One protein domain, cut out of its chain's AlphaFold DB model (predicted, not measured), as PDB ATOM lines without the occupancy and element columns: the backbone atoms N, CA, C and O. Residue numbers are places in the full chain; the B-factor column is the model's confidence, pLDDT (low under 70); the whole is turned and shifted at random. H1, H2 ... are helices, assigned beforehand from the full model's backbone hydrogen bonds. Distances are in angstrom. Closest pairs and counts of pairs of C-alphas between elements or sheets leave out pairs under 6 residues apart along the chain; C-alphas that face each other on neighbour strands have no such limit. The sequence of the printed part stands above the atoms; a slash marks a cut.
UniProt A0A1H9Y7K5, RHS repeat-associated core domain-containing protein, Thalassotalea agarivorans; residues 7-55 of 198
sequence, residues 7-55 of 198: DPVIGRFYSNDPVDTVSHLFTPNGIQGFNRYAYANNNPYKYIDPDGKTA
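Overview. This is residues 7 to 55 of the 198 residues of the protein "RHS repeat-associated core domain-containing protein" of Thalassotalea agarivorans (UniProt A0A1H9Y7K5). This is a small domain with little regular structure: two very short helices, H2 and H1, packed together at one end, with two long unnamed stretches, residues 7 to 20 leading in from the other end and residues 35 to 55 looping back. The printed part has 49 residues, with two named helices, H1 then H2, and no named strand; the class is all helix, though only 9 residues are in named elements. It is compact, with a radius of gyration of the C-alphas of 9.8 A, and spans 29 by 22 by 16 A.

Arrangement. Begin at H2, residues 30 to 34, which touches H1, residues 21 to 24; their closest C-alphas, of Gly 33 and His 24, are 5.2 A apart. A tight link joins them. In H2, 0 of 1 O i to N i+4 pairs but 2 of 2 O i to N i+3 pairs are within hydrogen-bond range; H1 is too short for an O i to N i+4 pair.

Along the chain. Find C-alpha 30 at (-16.718, 3.827, -13.586); H2 runs 8.4 A to C-alpha 34. H1 runs 5.1 A from C-alpha 21 at (-13.601, 10.285, -8.884).

Size, cuts and confidence. The farthest C-alphas, of Val 9 and Phe 26, are 30.1 A apart. The printed part has no cut. Look for pLDDT under 70 at residues 26 to 29, 43 to 47 and 54 to 55.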
ATOM      1  N   ASP A   7     -25.677  22.735 -19.896       82.25
ATOM      2  CA  ASP A   7     -25.712  23.636 -21.043       82.25
ATOM      3  C   ASP A   7     -25.790  22.848 -22.360       82.25
ATOM      4  O   ASP A   7     -24.811  22.197 -22.749       82.25
ATOM      5  N   PRO A   8     -26.921  22.925 -23.084       78.38
ATOM      6  CA  PRO A   8     -27.085  22.220 -24.347       78.38
ATOM      7  C   PRO A   8     -26.206  22.769 -25.479       78.38
ATOM      8  O   PRO A   8     -25.989  22.051 -26.450       78.38
ATOM      9  N   VAL A   9     -25.690  24.000 -25.383       82.38
ATOM     10  CA  VAL A   9     -24.844  24.611 -26.422       82.38
ATOM     11  C   VAL A   9     -23.424  24.045 -26.383       82.38
ATOM     12  O   VAL A   9     -22.834  23.798 -27.432       82.38
ATOM     13  N   ILE A  10     -22.877  23.810 -25.187       81.12
ATOM     14  CA  ILE A  10     -21.522  23.251 -25.008       81.12
ATOM     15  C   ILE A  10     -21.518  21.746 -24.702       81.12
ATOM     16  O   ILE A  10     -20.453  21.125 -24.701       81.12
ATOM     17  N   GLY A  11     -22.682  21.152 -24.427       79.25
ATOM     18  CA  GLY A  11     -22.836  19.714 -24.200       79.25
ATOM     19  C   GLY A  11     -22.288  19.214 -22.860       79.25
ATOM     20  O   GLY A  11     -21.870  18.060 -22.764       79.25
ATOM     21  N   ARG A  12     -22.212  20.074 -21.832       82.31
ATOM     22  CA  ARG A  12     -21.551  19.779 -20.543       82.31
ATOM     23  C   ARG A  12     -22.247  20.451 -19.358       82.31
ATOM     24  O   ARG A  12     -23.034  21.380 -19.528       82.31
ATOM     25  N   PHE A  13     -21.940  19.992 -18.143       84.62
ATOM     26  CA  PHE A  13     -22.375  20.658 -16.911       84.62
ATOM     27  C   PHE A  13     -21.534  21.907 -16.620       84.62
ATOM     28  O   PHE A  13     -20.318  21.899 -16.798       84.62
ATOM     29  N   TYR A  14     -22.171  22.961 -16.104       82.56
ATOM     30  CA  TYR A  14     -21.480  24.193 -15.687       82.56
ATOM     31  C   TYR A  14     -20.696  24.045 -14.381       82.56
ATOM     32  O   TYR A  14     -19.769  24.804 -14.106       82.56
ATOM     33  N   SER A  15     -21.092  23.084 -13.550       82.75
ATOM     34  CA  SER A  15     -20.536  22.862 -12.222       82.75
ATOM     35  C   SER A  15     -19.842  21.510 -12.143       82.75
ATOM     36  O   SER A  15     -20.332  20.523 -12.696       82.75
ATOM     37  N   ASN A  16     -18.756  21.463 -11.375       81.38
ATOM     38  CA  ASN A  16     -18.050  20.231 -11.042       81.38
ATOM     39  C   ASN A  16     -18.997  19.183 -10.412       81.38
ATOM     40  O   ASN A  16     -19.884  19.548  -9.635       81.38
ATOM     41  N   ASP A  17     -18.812  17.901 -10.737       80.00
ATOM     42  CA  ASP A  17     -19.562  16.787 -10.141       80.00
ATOM     43  C   ASP A  17     -19.367  16.750  -8.621       80.00
ATOM     44  O   ASP A  17     -18.219  16.735  -8.176       80.00
ATOM     45  N   PRO A  18     -20.427  16.756  -7.793       79.50
ATOM     46  CA  PRO A  18     -20.281  16.607  -6.347       79.50
ATOM     47  C   PRO A  18     -19.781  15.216  -5.926       79.50
ATOM     48  O   PRO A  18     -19.312  15.075  -4.797       79.50
ATOM     49  N   VAL A  19     -19.881  14.206  -6.793       76.62
ATOM     50  CA  VAL A  19     -19.312  12.876  -6.570       76.62
ATOM     51  C   VAL A  19     -17.819  12.915  -6.917       76.62
ATOM     52  O   VAL A  19     -17.400  13.478  -7.929       76.62
ATOM     53  N   ASP A  20     -16.987  12.388  -6.017       79.38
ATOM     54  CA  ASP A  20     -15.547  12.310  -6.253       79.38
ATOM     55  C   ASP A  20     -15.197  11.160  -7.211       79.38
ATOM     56  O   ASP A  20     -15.928  10.174  -7.323       79.38
ATOM     57  N   THR A  21     -14.050  11.263  -7.884       72.81
ATOM     58  CA  THR A  21     -13.601  10.285  -8.884       72.81
ATOM     59  C   THR A  21     -13.490   8.874  -8.317       72.81
ATOM     60  O   THR A  21     -13.821   7.915  -9.006       72.81
ATOM     61  N   VAL A  22     -13.077   8.726  -7.051       76.69
ATOM     62  CA  VAL A  22     -12.993   7.406  -6.405       76.69
ATOM     63  C   VAL A  22     -14.384   6.817  -6.192       76.69
ATOM     64  O   VAL A  22     -14.587   5.627  -6.403       76.69
ATOM     65  N   SER A  23     -15.364   7.641  -5.821       74.25
ATOM     66  CA  SER A  23     -16.748   7.192  -5.657       74.25
ATOM     67  C   SER A  23     -17.382   6.784  -6.987       74.25
ATOM     68  O   SER A  23     -18.158   5.834  -7.006       74.25
ATOM     69  N   HIS A  24     -17.011   7.425  -8.099       71.50
ATOM     70  CA  HIS A  24     -17.471   7.019  -9.430       71.50
ATOM     71  C   HIS A  24     -16.974   5.638  -9.869       71.50
ATOM     72  O   HIS A  24     -17.666   4.981 -10.639       71.50
ATOM     73  N   LEU A  25     -15.834   5.155  -9.357       71.62
ATOM     74  CA  LEU A  25     -15.362   3.792  -9.645       71.62
ATOM     75  C   LEU A  25     -16.318   2.714  -9.123       71.62
ATOM     76  O   LEU A  25     -16.330   1.604  -9.640       71.62
ATOM     77  N   PHE A  26     -17.119   3.051  -8.110       69.38
ATOM     78  CA  PHE A  26     -18.127   2.172  -7.525       69.38
ATOM     79  C   PHE A  26     -19.546   2.489  -8.022       69.38
ATOM     80  O   PHE A  26     -20.514   1.950  -7.488       69.38
ATOM     81  N   THR A  27     -19.691   3.377  -9.013       64.00
ATOM     82  CA  THR A  27     -20.972   3.686  -9.662       64.00
ATOM     83  C   THR A  27     -20.958   3.195 -11.114       64.00
ATOM     84  O   THR A  27     -19.888   2.917 -11.657       64.00
ATOM     85  N   PRO A  28     -22.119   3.135 -11.797       59.00
ATOM     86  CA  PRO A  28     -22.188   2.755 -13.214       59.00
ATOM     87  C   PRO A  28     -21.346   3.624 -14.165       59.00
ATOM     88  O   PRO A  28     -21.136   3.243 -15.312       59.00
ATOM     89  N   ASN A  29     -20.862   4.788 -13.716       66.00
ATOM     90  CA  ASN A  29     -19.999   5.655 -14.518       66.00
ATOM     91  C   ASN A  29     -18.555   5.130 -14.604       66.00
ATOM     92  O   ASN A  29     -17.857   5.450 -15.565       66.00
ATOM     93  N   GLY A  30     -18.081   4.359 -13.620       75.25
ATOM     94  CA  GLY A  30     -16.718   3.827 -13.586       75.25
ATOM     95  C   GLY A  30     -15.646   4.885 -13.891       75.25
ATOM     96  O   GLY A  30     -15.618   5.975 -13.314       75.25
ATOM     97  N   ILE A  31     -14.778   4.577 -14.861       73.88
ATOM     98  CA  ILE A  31     -13.677   5.445 -15.326       73.88
ATOM     99  C   ILE A  31     -14.191   6.720 -16.034       73.88
ATOM    100  O   ILE A  31     -13.488   7.725 -16.114       73.88
ATOM    101  N   GLN A  32     -15.440   6.759 -16.501       70.62
ATOM    102  CA  GLN A  32     -15.999   7.976 -17.108       70.62
ATOM    103  C   GLN A  32     -16.202   9.100 -16.073       70.62
ATOM    104  O   GLN A  32     -16.209  10.278 -16.435       70.62
ATOM    105  N   GLY A  33     -16.260   8.770 -14.776       70.94
ATOM    106  CA  GLY A  33     -16.368   9.742 -13.682       70.94
ATOM    107  C   GLY A  33     -15.132  10.619 -13.449       70.94
ATOM    108  O   GLY A  33     -15.182  11.551 -12.649       70.94
ATOM    109  N   PHE A  34     -14.019  10.374 -14.153       78.94
ATOM    110  CA  PHE A  34     -12.861  11.275 -14.134       78.94
ATOM    111  C   PHE A  34     -13.166  12.617 -14.814       78.94
ATOM    112  O   PHE A  34     -12.644  13.656 -14.402       78.94
ATOM    113  N   ASN A  35     -14.042  12.629 -15.827       82.06
ATOM    114  CA  ASN A  35     -14.515  13.869 -16.430       82.06
ATOM    115  C   ASN A  35     -15.735  14.392 -15.664       82.06
ATOM    116  O   ASN A  35     -16.883  14.154 -16.029       82.06
ATOM    117  N   ARG A  36     -15.467  15.188 -14.630       81.56
ATOM    118  CA  ARG A  36     -16.483  15.713 -13.706       81.56
ATOM    119  C   ARG A  36     -17.423  16.773 -14.305       81.56
ATOM    120  O   ARG A  36     -18.258  17.320 -13.590       81.56
ATOM    121  N   TYR A  37     -17.301  17.066 -15.600       81.69
ATOM    122  CA  TYR A  37     -18.198  17.957 -16.347       81.69
ATOM    123  C   TYR A  37     -18.963  17.227 -17.462       81.69
ATOM    124  O   TYR A  37     -19.763  17.856 -18.158       81.69
ATOM    125  N   ALA A  38     -18.707  15.929 -17.666       77.81
ATOM    126  CA  ALA A  38     -19.367  15.140 -18.698       77.81
ATOM    127  C   ALA A  38     -20.864  15.002 -18.409       77.81
ATOM    128  O   ALA A  38     -21.265  14.707 -17.286       77.81
ATOM    129  N   TYR A  39     -21.679  15.166 -19.447       77.19
ATOM    130  CA  TYR A  39     -23.072  14.742 -19.429       77.19
ATOM    131  C   TYR A  39     -23.171  13.357 -20.060       77.19
ATOM    132  O   TYR A  39     -22.579  13.132 -21.118       77.19
ATOM    133  N   ALA A  40     -23.907  12.439 -19.423       74.75
ATOM    134  CA  ALA A  40     -24.222  11.130 -19.997       74.75
ATOM    135  C   ALA A  40     -22.986  10.350 -20.512       74.75
ATOM    136  O   ALA A  40     -23.040   9.719 -21.565       74.75
ATOM    137  N   ASN A  41     -21.840  10.442 -19.822       75.38
ATOM    138  CA  ASN A  41     -20.559   9.860 -20.258       75.38
ATOM    139  C   ASN A  41     -20.162  10.224 -21.714       75.38
ATOM    140  O   ASN A  41     -19.571   9.420 -22.426       75.38
ATOM    141  N   ASN A  42     -20.500  11.441 -22.164       74.00
ATOM    142  CA  ASN A  42     -20.357  11.938 -23.544       74.00
ATOM    143  C   ASN A  42     -21.156  11.169 -24.614       74.00
ATOM    144  O   ASN A  42     -20.932  11.378 -25.804       74.00
ATOM    145  N   ASN A  43     -22.108  10.324 -24.221       69.88
ATOM    146  CA  ASN A  43     -23.012   9.631 -25.133       69.88
ATOM    147  C   ASN A  43     -24.479   9.852 -24.701       69.88
ATOM    148  O   ASN A  43     -25.094   8.963 -24.106       69.88
ATOM    149  N   PRO A  44     -25.058  11.032 -25.005       69.69
ATOM    150  CA  PRO A  44     -26.431  11.385 -24.634       69.69
ATOM    151  C   PRO A  44     -27.512  10.598 -25.393       69.69
ATOM    152  O   PRO A  44     -28.688  10.709 -25.058       69.69
ATOM    153  N   TYR A  45     -27.137   9.811 -26.409       59.62
ATOM    154  CA  TYR A  45     -28.052   8.884 -27.080       59.62
ATOM    155  C   TYR A  45     -28.267   7.609 -26.259       59.62
ATOM    156  O   TYR A  45     -29.387   7.109 -26.180       59.62
ATOM    157  N   LYS A  46     -27.203   7.091 -25.631       54.78
ATOM    158  CA  LYS A  46     -27.248   5.855 -24.836       54.78
ATOM    159  C   LYS A  46     -27.521   6.111 -23.358       54.78
ATOM    160  O   LYS A  46     -28.144   5.269 -22.718       54.78
ATOM    161  N   TYR A  47     -27.089   7.248 -22.814       68.06
ATOM    162  CA  TYR A  47     -27.208   7.554 -21.390       68.06
ATOM    163  C   TYR A  47     -27.935   8.878 -21.137       68.06
ATOM    164  O   TYR A  47     -27.889   9.804 -21.940       68.06
ATOM    165  N   ILE A  48     -28.580   8.977 -19.981       71.19
ATOM    166  CA  ILE A  48     -29.146  10.199 -19.419       71.19
ATOM    167  C   ILE A  48     -28.678  10.330 -17.974       71.19
ATOM    168  O   ILE A  48     -28.516   9.333 -17.278       71.19
ATOM    169  N   ASP A  49     -28.469  11.555 -17.511       70.50
ATOM    170  CA  ASP A  49     -28.082  11.852 -16.127       70.50
ATOM    171  C   ASP A  49     -29.192  12.698 -15.467       70.50
ATOM    172  O   ASP A  49     -29.163  13.928 -15.571       70.50
ATOM    173  N   PRO A  50     -30.239  12.069 -14.885       70.94
ATOM    174  CA  PRO A  50     -31.435  12.764 -14.404       70.94
ATOM    175  C   PRO A  50     -31.206  13.574 -13.126       70.94
ATOM    176  O   PRO A  50     -31.877  14.582 -12.909       70.94
ATOM    177  N   ASP A  51     -30.294  13.125 -12.257       72.56
ATOM    178  CA  ASP A  51     -29.962  13.796 -10.997       72.56
ATOM    179  C   ASP A  51     -28.688  14.650 -11.093       72.56
ATOM    180  O   ASP A  51     -28.375  15.416 -10.174       72.56
ATOM    181  N   GLY A  52     -27.997  14.581 -12.232       71.50
ATOM    182  CA  GLY A  52     -26.767  15.301 -12.495       71.50
ATOM    183  C   GLY A  52     -25.605  14.735 -11.692       71.50
ATOM    184  O   GLY A  52     -24.800  15.522 -11.210       71.50
ATOM    185  N   LYS A  53     -25.535  13.427 -11.461       73.25
ATOM    186  CA  LYS A  53     -24.442  12.763 -10.729       73.25
ATOM    187  C   LYS A  53     -24.077  11.425 -11.346       73.25
ATOM    188  O   LYS A  53     -22.915  11.028 -11.310       73.25
ATOM    189  N   THR A  54     -25.063  10.699 -11.866       65.94
ATOM    190  CA  THR A  54     -24.843   9.360 -12.409       65.94
ATOM    191  C   THR A  54     -25.512   9.234 -13.764       65.94
ATOM    192  O   THR A  54     -26.717   9.420 -13.907       65.94
ATOM    193  N   ALA A  55     -24.721   8.882 -14.774       66.62
ATOM    194  CA  ALA A  55     -25.247   8.566 -16.083       66.62
ATOM    195  C   ALA A  55     -25.882   7.172 -16.016       66.62
ATOM    196  O   ALA A  55     -25.227   6.164 -15.759       66.62
TER     197      ALA A  55